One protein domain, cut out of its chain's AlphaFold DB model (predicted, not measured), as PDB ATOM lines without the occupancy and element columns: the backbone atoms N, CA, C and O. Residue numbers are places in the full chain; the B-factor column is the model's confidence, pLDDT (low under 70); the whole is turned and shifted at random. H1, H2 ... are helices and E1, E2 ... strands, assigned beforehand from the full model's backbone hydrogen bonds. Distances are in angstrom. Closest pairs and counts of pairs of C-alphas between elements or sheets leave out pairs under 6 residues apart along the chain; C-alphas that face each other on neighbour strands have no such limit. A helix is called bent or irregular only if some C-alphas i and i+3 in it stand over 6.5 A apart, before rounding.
ATOM      1  N   ILE A 404     153.473 217.200 214.410       84.88
ATOM      2  CA  ILE A 404     153.291 218.496 213.747       84.88
ATOM      3  C   ILE A 404     151.832 218.697 213.323       84.88
ATOM      4  O   ILE A 404     151.150 217.752 212.924       84.88
ATOM      5  N   LYS A 405     151.365 219.944 213.381       85.31
ATOM      6  CA  LYS A 405     150.117 220.410 212.761       85.31
ATOM      7  C   LYS A 405     150.298 221.808 212.178       85.31
ATOM      8  O   LYS A 405     151.217 222.518 212.575       85.31
ATOM      9  N   VAL A 406     149.397 222.206 211.287       86.25
ATOM     10  CA  VAL A 406     149.288 223.589 210.797       86.25
ATOM     11  C   VAL A 406     148.177 224.314 211.564       86.25
ATOM     12  O   VAL A 406     147.235 223.673 212.048       86.25
ATOM     13  N   ASN A 407     148.266 225.642 211.664       79.62
ATOM     14  CA  ASN A 407     147.138 226.484 212.071       79.62
ATOM     15  C   ASN A 407     145.868 226.132 211.284       79.62
ATOM     16  O   ASN A 407     145.936 225.728 210.124       79.62
ATOM     17  N   ASP A 408     144.721 226.249 211.950       77.75
ATOM     18  CA  ASP A 408     143.379 226.113 211.365       77.75
ATOM     19  C   ASP A 408     143.055 224.756 210.699       77.75
ATOM     20  O   ASP A 408     141.960 224.557 210.175       77.75
ATOM     21  N   ASN A 409     143.952 223.768 210.812       78.31
ATOM     22  CA  ASN A 409     143.736 222.389 210.381       78.31
ATOM     23  C   ASN A 409     143.679 221.433 211.601       78.31
ATOM     24  O   ASN A 409     144.573 221.474 212.458       78.31
ATOM     25  N   PRO A 410     142.650 220.570 211.731       77.38
ATOM     26  CA  PRO A 410     142.556 219.604 212.831       77.38
ATOM     27  C   PRO A 410     143.507 218.401 212.690       77.38
ATOM     28  O   PRO A 410     143.744 217.710 213.680       77.38
ATOM     29  N   SER A 411     144.060 218.143 211.501       81.31
ATOM     30  CA  SER A 411     144.931 216.991 211.239       81.31
ATOM     31  C   SER A 411     146.283 217.103 211.947       81.31
ATOM     32  O   SER A 411     146.938 218.148 211.923       81.31
ATOM     33  N   VAL A 412     146.729 215.990 212.536       80.94
ATOM     34  CA  VAL A 412     148.042 215.841 213.179       80.94
ATOM     35  C   VAL A 412     148.864 214.825 212.396       80.94
ATOM     36  O   VAL A 412     148.374 213.750 212.051       80.94
ATOM     37  N   TYR A 413     150.128 215.160 212.151       85.56
ATOM     38  CA  TYR A 413     151.072 214.338 211.405       85.56
ATOM     39  C   TYR A 413     152.250 213.947 212.295       85.56
ATOM     40  O   TYR A 413     152.642 214.690 213.200       85.56
ATOM     41  N   TRP A 414     152.843 212.791 212.017       84.81
ATOM     42  CA  TRP A 414     154.112 212.376 212.607       84.81
ATOM     43  C   TRP A 414     155.263 212.666 211.642       84.81
ATOM     44  O   TRP A 414     155.196 212.302 210.469       84.81
ATOM     45  N   LEU A 415     156.313 213.322 212.136       79.31
ATOM     46  CA  LEU A 415     157.546 213.570 211.397       79.31
ATOM     47  C   LEU A 415     158.557 212.455 211.708       79.31
ATOM     48  O   LEU A 415     159.111 212.353 212.806       79.31
ATOM     49  N   SER A 416     158.775 211.597 210.722       68.19
ATOM     50  CA  SER A 416     159.686 210.458 210.810       68.19
ATOM     51  C   SER A 416     161.159 210.888 210.765       68.19
ATOM     52  O   SER A 416     161.495 211.996 210.345       68.19
ATOM     53  N   ALA A 417     162.063 209.988 211.167       63.81
ATOM     54  CA  ALA A 417     163.512 210.194 211.091       63.81
ATOM     55  C   ALA A 417     164.047 210.319 209.647       63.81
ATOM     56  O   ALA A 417     165.161 210.798 209.450       63.81
ATOM     57  N   ASP A 418     163.260 209.926 208.639       70.56
ATOM     58  CA  ASP A 418     163.553 210.139 207.214       70.56
ATOM     59  C   ASP A 418     163.020 211.485 206.672       70.56
ATOM     60  O   ASP A 418     162.946 211.677 205.459       70.56
ATOM     61  N   ASN A 419     162.659 212.421 207.563       70.56
ATOM     62  CA  ASN A 419     162.125 213.754 207.256       70.56
ATOM     63  C   ASN A 419     160.838 213.763 206.407       70.56
ATOM     64  O   ASN A 419     160.543 214.757 205.743       70.56
ATOM     65  N   LYS A 420     160.034 212.693 206.458       78.81
ATOM     66  CA  LYS A 420     158.685 212.681 205.873       78.81
ATOM     67  C   LYS A 420     157.595 212.894 206.920       78.81
ATOM     68  O   LYS A 420     157.707 212.428 208.057       78.81
ATOM     69  N   ARG A 421     156.515 213.569 206.513       84.44
ATOM     70  CA  ARG A 421     155.271 213.705 207.289       84.44
ATOM     71  C   ARG A 421     154.352 212.530 206.974       84.44
ATOM     72  O   ARG A 421     154.050 212.280 205.811       84.44
ATOM     73  N   TYR A 422     153.881 211.843 208.001       83.25
ATOM     74  CA  TYR A 422     152.943 210.733 207.887       83.25
ATOM     75  C   TYR A 422     151.615 211.107 208.542       83.25
ATOM     76  O   TYR A 422     151.598 211.628 209.660       83.25
ATOM     77  N   LEU A 423     150.503 210.852 207.851       83.31
ATOM     78  CA  LEU A 423     149.158 211.097 208.369       83.31
ATOM     79  C   LEU A 423     148.666 209.885 209.168       83.31
ATOM     80  O   LEU A 423     148.821 208.745 208.734       83.31
ATOM     81  N   PHE A 424     148.024 210.127 210.311       82.44
ATOM     82  CA  PHE A 424     147.214 209.108 210.977       82.44
ATOM     83  C   PHE A 424     145.810 209.121 210.373       82.44
ATOM     84  O   PHE A 424     145.032 210.026 210.672       82.44
ATOM     85  N   SER A 425     145.475 208.114 209.562       73.56
ATOM     86  CA  SER A 425     144.177 208.019 208.873       73.56
ATOM     87  C   SER A 425     142.971 208.130 209.818       73.56
ATOM     88  O   SER A 425     141.926 208.657 209.447       73.56
ATOM     89  N   ASN A 426     143.101 207.662 211.065       75.31
ATOM     90  CA  ASN A 426     142.095 207.830 212.113       75.31
ATOM     91  C   ASN A 426     142.697 207.657 213.526       75.31
ATOM     92  O   ASN A 426     143.864 207.297 213.705       75.31
ATOM     93  N   ARG A 427     141.867 207.868 214.559       80.00
ATOM     94  CA  ARG A 427     142.256 207.732 215.975       80.00
ATOM     95  C   ARG A 427     142.749 206.326 216.352       80.00
ATOM     96  O   ARG A 427     143.596 206.223 217.234       80.00
ATOM     97  N   ALA A 428     142.238 205.267 215.721       82.25
ATOM     98  CA  ALA A 428     142.632 203.890 216.025       82.25
ATOM     99  C   ALA A 428     144.066 203.595 215.547       82.25
ATOM    100  O   ALA A 428     144.841 202.973 216.269       82.25
ATOM    101  N   VAL A 429     144.457 204.130 214.384       84.00
ATOM    102  CA  VAL A 429     145.859 204.130 213.936       84.00
ATOM    103  C   VAL A 429     146.741 204.820 214.978       84.00
ATOM    104  O   VAL A 429     147.689 204.209 215.469       84.00
ATOM    105  N   PHE A 430     146.414 206.060 215.359       81.94
ATOM    106  CA  PHE A 430     147.205 206.830 216.326       81.94
ATOM    107  C   PHE A 430     147.410 206.077 217.652       81.94
ATOM    108  O   PHE A 430     148.545 205.929 218.111       81.94
ATOM    109  N   SER A 431     146.332 205.535 218.228       77.38
ATOM    110  CA  SER A 431     146.374 204.838 219.521       77.38
ATOM    111  C   SER A 431     147.103 203.488 219.498       77.38
ATOM    112  O   SER A 431     147.456 202.971 220.557       77.38
ATOM    113  N   SER A 432     147.377 202.922 218.316       83.50
ATOM    114  CA  SER A 432     148.222 201.726 218.173       83.50
ATOM    115  C   SER A 432     149.727 202.028 218.271       83.50
ATOM    116  O   SER A 432     150.516 201.157 218.645       83.50
ATOM    117  N   TRP A 433     150.131 203.267 217.969       79.12
ATOM    118  CA  TRP A 433     151.521 203.724 218.043       79.12
ATOM    119  C   TRP A 433     151.829 204.473 219.343       79.12
ATOM    120  O   TRP A 433     152.927 204.316 219.884       79.12
ATOM    121  N   PHE A 434     150.866 205.244 219.857       77.44
ATOM    122  CA  PHE A 434     151.050 206.157 220.982       77.44
ATOM    123  C   PHE A 434     149.921 206.037 222.012       77.44
ATOM    124  O   PHE A 434     148.769 205.759 221.686       77.44
ATOM    125  N   ILE A 435     150.242 206.299 223.281       67.88
ATOM    126  CA  ILE A 435     149.230 206.528 224.324       67.88
ATOM    127  C   ILE A 435     148.410 207.764 223.907       67.88
ATOM    128  O   ILE A 435     148.974 208.662 223.295       67.88
ATOM    129  N   ASN A 436     147.104 207.813 224.218       64.31
ATOM    130  CA  ASN A 436     146.137 208.849 223.789       64.31
ATOM    131  C   ASN A 436     146.448 210.292 224.288       64.31
ATOM    132  O   ASN A 436     145.634 210.907 224.972       64.31
ATOM    133  N   ASN A 437     147.614 210.843 223.961       68.38
ATOM    134  CA  ASN A 437     148.040 212.211 224.220       68.38
ATOM    135  C   ASN A 437     148.899 212.713 223.051       68.38
ATOM    136  O   ASN A 437     149.630 211.947 222.431       68.38
ATOM    137  N   PHE A 438     148.829 214.011 222.764       69.81
ATOM    138  CA  PHE A 438     149.662 214.665 221.752       69.81
ATOM    139  C   PHE A 438     150.819 215.426 222.417       69.81
ATOM    140  O   PHE A 438     151.100 216.579 222.085       69.81
ATOM    141  N   ASN A 439     151.469 214.805 223.407       66.25
ATOM    142  CA  ASN A 439     152.594 215.423 224.106       66.25
ATOM    143  C   ASN A 439     153.700 215.749 223.094       66.25
ATOM    144  O   ASN A 439     154.134 214.863 222.361       66.25
ATOM    145  N   GLY A 440     154.150 217.005 223.046       66.75
ATOM    146  CA  GLY A 440     155.117 217.486 222.051       66.75
ATOM    147  C   GLY A 440     154.529 217.789 220.664       66.75
ATOM    148  O   GLY A 440     155.269 217.792 219.684       66.75
ATOM    149  N   LEU A 441     153.221 218.051 220.558       78.31
ATOM    150  CA  LEU A 441     152.617 218.622 219.352       78.31
ATOM    151  C   LEU A 441     153.170 220.021 219.067       78.31
ATOM    152  O   LEU A 441     152.963 220.954 219.841       78.31
ATOM    153  N   ARG A 442     153.842 220.163 217.926       83.75
ATOM    154  CA  ARG A 442     154.358 221.433 217.421       83.75
ATOM    155  C   ARG A 442     153.395 222.011 216.393       83.75
ATOM    156  O   ARG A 442     152.908 221.303 215.513       83.75
ATOM    157  N   ASN A 443     153.168 223.310 216.478       81.12
ATOM    158  CA  ASN A 443     152.455 224.057 215.455       81.12
ATOM    159  C   ASN A 443     153.478 224.621 214.461       81.12
ATOM    160  O   ASN A 443     154.416 225.292 214.887       81.12
ATOM    161  N   ILE A 444     153.324 224.321 213.174       80.50
ATOM    162  CA  ILE A 444     154.259 224.717 212.116       80.50
ATOM    163  C   ILE A 444     153.568 225.586 211.065       80.50
ATOM    164  O   ILE A 444     152.346 225.555 210.905       80.50
ATOM    165  N   SER A 445     154.353 226.386 210.342       80.31
ATOM    166  CA  SER A 445     153.815 227.214 209.256       80.31
ATOM    167  C   SER A 445     153.375 226.358 208.062       80.31
ATOM    168  O   SER A 445     153.943 225.293 207.822       80.31
ATOM    169  N   GLN A 446     152.417 226.845 207.266       81.31
ATOM    170  CA  GLN A 446     152.001 226.181 206.021       81.31
ATOM    171  C   GLN A 446     153.199 225.950 205.078       81.31
ATOM    172  O   GLN A 446     153.366 224.861 204.548       81.31
ATOM    173  N   ASN A 447     154.103 226.930 204.962       73.00
ATOM    174  CA  ASN A 447     155.321 226.797 204.160       73.00
ATOM    175  C   ASN A 447     156.301 225.742 204.713       73.00
ATOM    176  O   ASN A 447     156.916 225.020 203.938       73.00
ATOM    177  N   GLU A 448     156.459 225.617 206.035       79.50
ATOM    178  CA  GLU A 448     157.250 224.520 206.620       79.50
ATOM    179  C   GLU A 448     156.589 223.169 206.335       79.50
ATOM    180  O   GLU A 448     157.265 222.241 205.902       79.50
ATOM    181  N   PHE A 449     155.267 223.081 206.511       79.94
ATOM    182  CA  PHE A 449     154.499 221.876 206.221       79.94
ATOM    183  C   PHE A 449     154.696 221.433 204.769       79.94
ATOM    184  O   PHE A 449     155.104 220.294 204.550       79.94
ATOM    185  N   ASP A 450     154.482 222.321 203.796       82.00
ATOM    186  CA  ASP A 450     154.546 222.024 202.356       82.00
ATOM    187  C   ASP A 450     155.928 221.578 201.866       82.00
ATOM    188  O   ASP A 450     156.011 220.786 200.929       82.00
ATOM    189  N   ASN A 451     157.004 222.007 202.533       78.31
ATOM    190  CA  ASN A 451     158.366 221.559 202.233       78.31
ATOM    191  C   ASN A 451     158.729 220.198 202.865       78.31
ATOM    192  O   ASN A 451     159.763 219.623 202.521       78.31
ATOM    193  N   ILE A 452     157.899 219.649 203.759       77.69
ATOM    194  CA  ILE A 452     158.068 218.290 204.288       77.69
ATOM    195  C   ILE A 452     157.372 217.304 203.341       77.69
ATOM    196  O   ILE A 452     156.146 217.309 203.207       77.69
ATOM    197  N   GLN A 453     158.152 216.414 202.719       81.00
ATOM    198  CA  GLN A 453     157.628 215.396 201.807       81.00
ATOM    199  C   GLN A 453     156.582 214.518 202.513       81.00
ATOM    200  O   GLN A 453     156.819 213.998 203.606       81.00
ATOM    201  N   SER A 454     155.431 214.310 201.868       80.56
ATOM    202  CA  SER A 454     154.435 213.355 202.358       80.56
ATOM    203  C   SER A 454     154.967 211.928 202.248       80.56
ATOM    204  O   SER A 454     155.394 211.496 201.176       80.56
ATOM    205  N   GLY A 455     154.932 211.201 203.361       80.81
ATOM    206  CA  GLY A 455     154.962 209.745 203.364       80.81
ATOM    207  C   GLY A 455     153.603 209.169 202.962       80.81
ATOM    208  O   GLY A 455     152.660 209.908 202.657       80.81
ATOM    209  N   GLU A 456     153.514 207.840 202.986       79.62
ATOM    210  CA  GLU A 456     152.236 207.121 202.952       79.62
ATOM    211  C   GLU A 456     151.418 207.419 204.229       79.62
ATOM    212  O   GLU A 456     151.922 207.997 205.198       79.62
ATOM    213  N   ASN A 457     150.151 207.012 204.254       81.69
ATOM    214  CA  ASN A 457     149.388 206.986 205.498       81.69
ATOM    215  C   ASN A 457     150.011 205.976 206.475       81.69
ATOM    216  O   ASN A 457     150.498 204.918 206.070       81.69
ATOM    217  N   LEU A 458     149.983 206.277 207.775       83.69
ATOM    218  CA  LEU A 458     150.317 205.275 208.782       83.69
ATOM    219  C   LEU A 458     149.171 204.276 208.905       83.69
ATOM    220  O   LEU A 458     148.021 204.651 209.127       83.69
ATOM    221  N   THR A 459     149.513 202.994 208.853       86.94
ATOM    222  CA  THR A 459     148.623 201.917 209.274       86.94
ATOM    223  C   THR A 459     148.736 201.672 210.774       86.94
ATOM    224  O   THR A 459     149.663 202.136 211.447       86.94
ATOM    225  N   VAL A 460     147.797 200.896 211.320       87.44
ATOM    226  CA  VAL A 460     147.926 200.316 212.667       87.44
ATOM    227  C   VAL A 460     149.293 199.648 212.832       87.44
ATOM    228  O   VAL A 460     149.771 198.968 211.926       87.44
ATOM    229  N   LYS A 461     149.922 199.861 213.989       86.75
ATOM    230  CA  LYS A 461     151.258 199.356 214.305       86.75
ATOM    231  C   LYS A 461     151.347 197.829 214.128       86.75
ATOM    232  O   LYS A 461     150.495 197.131 214.694       86.75
ATOM    233  N   PRO A 462     152.381 197.301 213.438       88.25
ATOM    234  CA  PRO A 462     152.620 195.863 213.330       88.25
ATOM    235  C   PRO A 462     152.603 195.161 214.694       88.25
ATOM    236  O   PRO A 462     153.054 195.718 215.700       88.25
ATOM    237  N   GLY A 463     152.054 193.946 214.736       87.12
ATOM    238  CA  GLY A 463     151.834 193.200 215.981       87.12
ATOM    239  C   GLY A 463     150.424 193.305 216.575       87.12
ATOM    240  O   GLY A 463     150.150 192.665 217.591       87.12
ATOM    241  N   ASN A 464     149.526 194.075 215.954       88.62
ATOM    242  CA  ASN A 464     148.131 194.229 216.373       88.62
ATOM    243  C   ASN A 464     147.155 193.654 215.338       88.62
ATOM    244  O   ASN A 464     147.504 193.462 214.172       88.62
ATOM    245  N   ASN A 465     145.913 193.429 215.763       92.12
ATOM    246  CA  ASN A 465     144.822 193.026 214.887       92.12
ATOM    247  C   ASN A 465     144.025 194.238 214.396       92.12
ATOM    248  O   ASN A 465     143.825 195.210 215.130       92.12
ATOM    249  N   ILE A 466     143.470 194.131 213.193       92.94
ATOM    250  CA  ILE A 466     142.465 195.050 212.658       92.94
ATOM    251  C   ILE A 466     141.217 194.305 212.187       92.94
ATOM    252  O   ILE A 466     141.276 193.134 211.808       92.94
ATOM    253  N   LYS A 467     140.097 195.022 212.140       92.31
ATOM    254  CA  LYS A 467     138.976 194.718 211.244       92.31
ATOM    255  C   LYS A 467     138.505 196.000 210.561       92.31
ATOM    256  O   LYS A 467     138.578 197.072 211.166       92.31
ATOM    257  N   PHE A 468     138.002 195.880 209.341       91.69
ATOM    258  CA  PHE A 468     137.337 196.987 208.653       91.69
ATOM    259  C   PHE A 468     135.874 197.083 209.107       91.69
ATOM    260  O   PHE A 468     135.266 196.072 209.453       91.69
ATOM    261  N   ASP A 469     135.310 198.285 209.179       89.38
ATOM    262  CA  ASP A 469     133.958 198.513 209.715       89.38
ATOM    263  C   ASP A 469     132.830 197.860 208.894       89.38
ATOM    264  O   ASP A 469     131.795 197.492 209.450       89.38
ATOM    265  N   ASN A 470     133.070 197.628 207.604       88.62
ATOM    266  CA  ASN A 470     132.202 196.898 206.678       88.62
ATOM    267  C   ASN A 470     132.334 195.357 206.751       88.62
ATOM    268  O   ASN A 470     131.624 194.657 206.028       88.62
ATOM    269  N   SER A 471     133.247 194.811 207.567       88.31
ATOM    270  CA  SER A 471     133.662 193.406 207.488       88.31
ATOM    271  C   SER A 471     133.872 192.748 208.854       88.31
ATOM    272  O   SER A 471     134.398 193.327 209.803       88.31
ATOM    273  N   ASN A 472     133.508 191.468 208.943       88.88
ATOM    274  CA  ASN A 472     133.775 190.639 210.123       88.88
ATOM    275  C   ASN A 472     135.111 189.878 210.040       88.88
ATOM    276  O   ASN A 472     135.444 189.136 210.965       88.88
ATOM    277  N   ILE A 473     135.879 190.039 208.956       89.44
ATOM    278  CA  ILE A 473     137.194 189.401 208.812       89.44
ATOM    279  C   ILE A 473     138.216 190.162 209.665       89.44
ATOM    280  O   ILE A 473     138.380 191.373 209.518       89.44
ATOM    281  N   VAL A 474     138.916 189.432 210.534       91.88
ATOM    282  CA  VAL A 474     140.031 189.957 211.329       91.88
ATOM    283  C   VAL A 474     141.344 189.671 210.608       91.88
ATOM    284  O   VAL A 474     141.580 188.561 210.118       91.88
ATOM    285  N   TYR A 475     142.211 190.676 210.571       92.94
ATOM    286  CA  TYR A 475     143.553 190.574 210.019       92.94
ATOM    287  C   TYR A 475     144.599 190.933 211.074       92.94
ATOM    288  O   TYR A 475     144.370 191.818 211.895       92.94
ATOM    289  N   TYR A 476     145.757 190.285 211.024       90.12
ATOM    290  CA  TYR A 476     146.944 190.681 211.777       90.12
ATOM    291  C   TYR A 476     147.818 191.584 210.904       90.12
ATOM    292  O   TYR A 476     148.022 191.289 209.721       90.12
ATOM    293  N   VAL A 477     148.330 192.676 211.475       89.81
ATOM    294  CA  VAL A 477     149.213 193.611 210.770       89.81
ATOM    295  C   VAL A 477     150.669 193.183 210.936       89.81
ATOM    296  O   VAL A 477     151.183 193.078 212.053       89.81
ATOM    297  N   THR A 478     151.331 192.971 209.804       83.94
ATOM    298  CA  THR A 478     152.760 192.662 209.680       83.94
ATOM    299  C   THR A 478     153.522 193.877 209.134       83.94
ATOM    300  O   THR A 478     152.930 194.923 208.856       83.94
ATOM    301  N   ASP A 479     154.845 193.776 209.016       82.94
ATOM    302  CA  ASP A 479     155.680 194.883 208.545       82.94
ATOM    303  C   ASP A 479     155.338 195.320 207.107       82.94
ATOM    304  O   ASP A 479     154.844 194.540 206.288       82.94
ATOM    305  N   ASN A 480     155.655 196.578 206.778       79.62
ATOM    306  CA  ASN A 480     155.415 197.202 205.467       79.62
ATOM    307  C   ASN A 480     153.927 197.251 205.049       79.62
ATOM    308  O   ASN A 480     153.599 197.011 203.886       79.62
ATOM    309  N   ASN A 481     153.038 197.573 205.998       82.88
ATOM    310  CA  ASN A 481     151.589 197.753 205.801       82.88
ATOM    311  C   ASN A 481     150.858 196.488 205.288       82.88
ATOM    312  O   ASN A 481     149.751 196.559 204.749       82.88
ATOM    313  N   ASN A 482     151.471 195.314 205.454       86.00
ATOM    314  CA  ASN A 482     150.906 194.044 205.013       86.00
ATOM    315  C   ASN A 482     149.938 193.472 206.057       86.00
ATOM    316  O   ASN A 482     150.193 193.526 207.262       86.00
ATOM    317  N   ILE A 483     148.850 192.860 205.596       91.75
ATOM    318  CA  ILE A 483     147.841 192.219 206.442       91.75
ATOM    319  C   ILE A 483     147.537 190.804 205.974       91.75
ATOM    320  O   ILE A 483     147.372 190.537 204.785       91.75
ATOM    321  N   CYS A 484     147.407 189.896 206.932       89.56
ATOM    322  CA  CYS A 484     147.037 188.512 206.677       89.56
ATOM    323  C   CYS A 484     145.860 188.105 207.574       89.56
ATOM    324  O   CYS A 484     145.692 188.638 208.673       89.56
ATOM    325  N   LYS A 485     144.984 187.217 207.092       91.31
ATOM    326  CA  LYS A 485     143.808 186.770 207.860       91.31
ATOM    327  C   LYS A 485     144.254 185.993 209.094       91.31
ATOM    328  O   LYS A 485     145.117 185.124 208.977       91.31
ATOM    329  N   THR A 486     143.642 186.273 210.244       87.00
ATOM    330  CA  THR A 486     143.976 185.624 211.520       87.00
ATOM    331  C   THR A 486     142.733 185.252 212.324       87.00
ATOM    332  O   THR A 486     141.701 185.918 212.249       87.00
ATOM    333  N   ASN A 487     142.865 184.208 213.143       86.50
ATOM    334  CA  ASN A 487     141.917 183.858 214.202       86.50
ATOM    335  C   ASN A 487     142.480 184.143 215.611       86.50
ATOM    336  O   ASN A 487     141.766 183.940 216.596       86.50
ATOM    337  N   ASP A 488     143.733 184.605 215.728       81.19
ATOM    338  CA  ASP A 488     144.360 184.934 217.013       81.19
ATOM    339  C   ASP A 488     143.643 186.121 217.671       81.19
ATOM    340  O   ASP A 488     143.556 187.206 217.099       81.19
ATOM    341  N   ARG A 489     143.141 185.924 218.895       82.81
ATOM    342  CA  ARG A 489     142.488 186.961 219.713       82.81
ATOM    343  C   ARG A 489     143.373 187.477 220.856       82.81
ATOM    344  O   ARG A 489     142.893 188.240 221.685       82.81
ATOM    345  N   SER A 490     144.649 187.082 220.905       81.69
ATOM    346  CA  SER A 490     145.623 187.535 221.910       81.69
ATOM    347  C   SER A 490     146.109 188.973 221.693       81.69
ATOM    348  O   SER A 490     146.671 189.574 222.610       81.69
ATOM    349  N   LYS A 491     145.917 189.534 220.491       84.38
ATOM    350  CA  LYS A 491     146.333 190.900 220.135       84.38
ATOM    351  C   LYS A 491     145.190 191.897 220.291       84.38
ATOM    352  O   LYS A 491     144.020 191.559 220.104       84.38
ATOM    353  N   LEU A 492     145.546 193.154 220.559       83.38
ATOM    354  CA  LEU A 492     144.598 194.269 220.557       83.38
ATOM    355  C   LEU A 492     143.950 194.408 219.174       83.38
ATOM    356  O   LEU A 492     144.646 194.377 218.159       83.38
ATOM    357  N   LEU A 493     142.624 194.562 219.150       90.19
ATOM    358  CA  LEU A 493     141.829 194.723 217.935       90.19
ATOM    359  C   LEU A 493     141.455 196.193 217.729       90.19
ATOM    360  O   LEU A 493     140.746 196.779 218.545       90.19
ATOM    361  N   PHE A 494     141.872 196.754 216.599       90.50
ATOM    362  CA  PHE A 494     141.509 198.098 216.160       90.50
ATOM    363  C   PHE A 494     140.443 198.026 215.058       90.50
ATOM    364  O   PHE A 494     140.499 197.168 214.177       90.50
ATOM    365  N   ILE A 495     139.452 198.920 215.103       88.31
ATOM    366  CA  ILE A 495     138.439 199.042 214.046       88.31
ATOM    367  C   ILE A 495     138.875 200.168 213.113       88.31
ATOM    368  O   ILE A 495     139.127 201.284 213.568       88.31
ATOM    369  N   ILE A 496     138.975 199.860 211.823       88.94
ATOM    370  CA  ILE A 496     139.421 200.773 210.772       88.94
ATOM    371  C   ILE A 496     138.249 201.057 209.838       88.94
ATOM    372  O   ILE A 496     137.490 200.153 209.499       88.94
ATOM    373  N   GLN A 497     138.087 202.315 209.437       84.19
ATOM    374  CA  GLN A 497     137.059 202.676 208.464       84.19
ATOM    375  C   GLN A 497     137.418 202.092 207.097       84.19
ATOM    376  O   GLN A 497     138.566 202.200 206.665       84.19
ATOM    377  N   SER A 498     136.442 201.500 206.415       84.94
ATOM    378  CA  SER A 498     136.608 200.857 205.101       84.94
ATOM    379  C   SER A 498     137.186 201.778 204.017       84.94
ATOM    380  O   SER A 498     137.875 201.316 203.110       84.94
ATOM    381  N   SER A 499     137.039 203.100 204.159       83.50
ATOM    382  CA  SER A 499     137.715 204.101 203.318       83.50
ATOM    383  C   SER A 499     139.250 204.030 203.340       83.50
ATOM    384  O   SER A 499     139.886 204.586 202.450       83.50
ATOM    385  N   PHE A 500     139.847 203.363 204.334       85.81
ATOM    386  CA  PHE A 500     141.295 203.180 204.485       85.81
ATOM    387  C   PHE A 500     141.762 201.745 204.202       85.81
ATOM    388  O   PHE A 500     142.905 201.408 204.497       85.81
ATOM    389  N   GLU A 501     140.927 200.884 203.607       86.06
ATOM    390  CA  GLU A 501     141.357 199.546 203.159       86.06
ATOM    391  C   GLU A 501     142.552 199.606 202.197       86.06
ATOM    392  O   GLU A 501     143.447 198.767 202.272       86.06
ATOM    393  N   ALA A 502     142.609 200.638 201.350       84.56
ATOM    394  CA  ALA A 502     143.687 200.855 200.386       84.56
ATOM    395  C   ALA A 502     145.054 201.194 201.019       84.56
ATOM    396  O   ALA A 502     146.073 201.064 200.340       84.56
ATOM    397  N   ASP A 503     145.102 201.577 202.304       85.75
ATOM    398  CA  ASP A 503     146.361 201.786 203.037       85.75
ATOM    399  C   ASP A 503     147.073 200.444 203.348       85.75
ATOM    400  O   ASP A 503     148.232 200.434 203.769       85.75
ATOM    401  N   TYR A 504     146.404 199.300 203.135       87.25
ATOM    402  CA  TYR A 504     146.871 197.964 203.509       87.25
ATOM    403  C   TYR A 504     147.040 197.012 202.313       87.25
ATOM    404  O   TYR A 504     146.288 197.042 201.341       87.25
ATOM    405  N   LYS A 505     148.004 196.087 202.411       89.00
ATOM    406  CA  LYS A 505     148.287 195.065 201.382       89.00
ATOM    407  C   LYS A 505     147.945 193.667 201.894       89.00
ATOM    408  O   LYS A 505     148.581 193.176 202.822       89.00
ATOM    409  N   VAL A 506     146.949 193.005 201.302       86.06
ATOM    410  CA  VAL A 506     146.539 191.649 201.717       86.06
ATOM    411  C   VAL A 506     147.535 190.604 201.204       86.06
ATOM    412  O   VAL A 506     147.624 190.372 200.001       86.06
ATOM    413  N   THR A 507     148.251 189.937 202.111       80.00
ATOM    414  CA  THR A 507     149.299 188.943 201.793       80.00
ATOM    415  C   THR A 507     148.876 187.485 202.005       80.00
ATOM    416  O   THR A 507     149.700 186.579 201.897       80.00
ATOM    417  N   GLY A 508     147.588 187.229 202.261       73.38
ATOM    418  CA  GLY A 508     147.014 185.883 202.391       73.38
ATOM    419  C   GLY A 508     146.549 185.555 203.812       73.38
ATOM    420  O   GLY A 508     145.925 186.386 204.475       73.38
ATOM    421  N   ASN A 509     146.818 184.332 204.270       72.81
ATOM    422  CA  ASN A 509     146.556 183.900 205.647       72.81
ATOM    423  C   ASN A 509     147.841 184.007 206.473       72.81
ATOM    424  O   ASN A 509     148.920 183.713 205.962       72.81
ATOM    425  N   CYS A 510     147.723 184.393 207.743       68.38
ATOM    426  CA  CYS A 510     148.823 184.213 208.680       68.38
ATOM    427  C   CYS A 510     148.923 182.719 209.023       68.38
ATOM    428  O   CYS A 510     147.886 182.059 209.137       68.38
TER     429      CYS A 510
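AT A GLANCE: This is residues 404 to 510 of the 511 residues of the protein "Pur_ac_phosph_N domain-containing protein" of Candidatus Buchananbacteria bacterium CG10_big_fil_rev_8_21_14_0_10_33_19 (UniProt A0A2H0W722). Two lobes stand end to end: a loose one with two small strand pairs, E1 with E4 and the hairpin E2 and E3, and helix H2, and a second one built on the strongly twisted five-stranded sheet E8 E5 E6 E7 E9. H1 sits between the lobes, over the edge strand E8, and residues 452 to 464 lead from H2 to E5. The 107 printed residues hold three named helices and nine named strands in the order E1 E2 E3 H1 E4 H2 E5 E6 E7 E8 H3 E9; the five-stranded sheet is mixed. The class is mixed, helices and strands, with under half of the residues in named elements. The whole is compact by its radius of gyration of the C-alphas, 15.0 A, yet elongated, spanning 45 by 25 by 24 A.

IN THESE COORDINATES: Find C-alpha 404 at (153.291, 218.496, 213.747), where E1, residues 404 to 406, begins. Next come E2, residues 413 to 415, and E3, residues 421 to 423. H1, residues 427 to 433, runs 10.3 A from C-alpha 427 at (142.256, 207.732, 215.975). E4 is residues 441 to 444 and H2 residues 446 to 451. Then read E5, residues 465 to 468, 10.5 A; E6, residues 474 to 477, 9.9 A; E7, residues 482 to 485, 10.6 A; and E8, residues 493 to 496, 9.7 A. H3, residues 498 to 503, is irregular, with C-alphas 499 and 502 7.4 A apart. E9, residues 505 to 509, spans 12.1 A and ends at (146.556, 183.900, 205.647).

HOW THE PARTS SIT: Look first at E5, E6 and E7, a meander, each strand the antiparallel neighbour of the one before; N 466 and O 475 are 2.8 A apart, N 476 and O 484 2.9 A. Parallel edge strands complete the sheet: E8 beside E5, with N 494 and O 465 at 2.9 A, and E9 beside E7, with N 483 and O 505 at 2.8 A. H1 is on this sheet, over E8, and the closest C-alphas, those of Ala 428 and Phe 494, are 5.9 A apart. H3 only grazes the sheet. Farther out, E2 and E3 form a hairpin, with N 414 and O 422 at 2.9 A. E1 and E4 are parallel, with N 444 and O 405 at 2.8 A. The closest C-alphas of E1 and H2, those of Val 406 and Gln 446, are 6.1 A apart. Every O i to N i+4 pair is within hydrogen-bond range in H2, 2 of 3 in H1 and 0 of 2 in H3, where 2 of 3 O i to N i+3 pairs are.

THE WHOLE: The C-alphas farthest apart, those of Asn 447 and Asn 487, are 46.1 A apart. The printed part has no cut, and its one long link is H2 to E5. Mean pLDDT of the printed part is 82.2; residues 416 to 417, 435 to 440 and 510 are under 70.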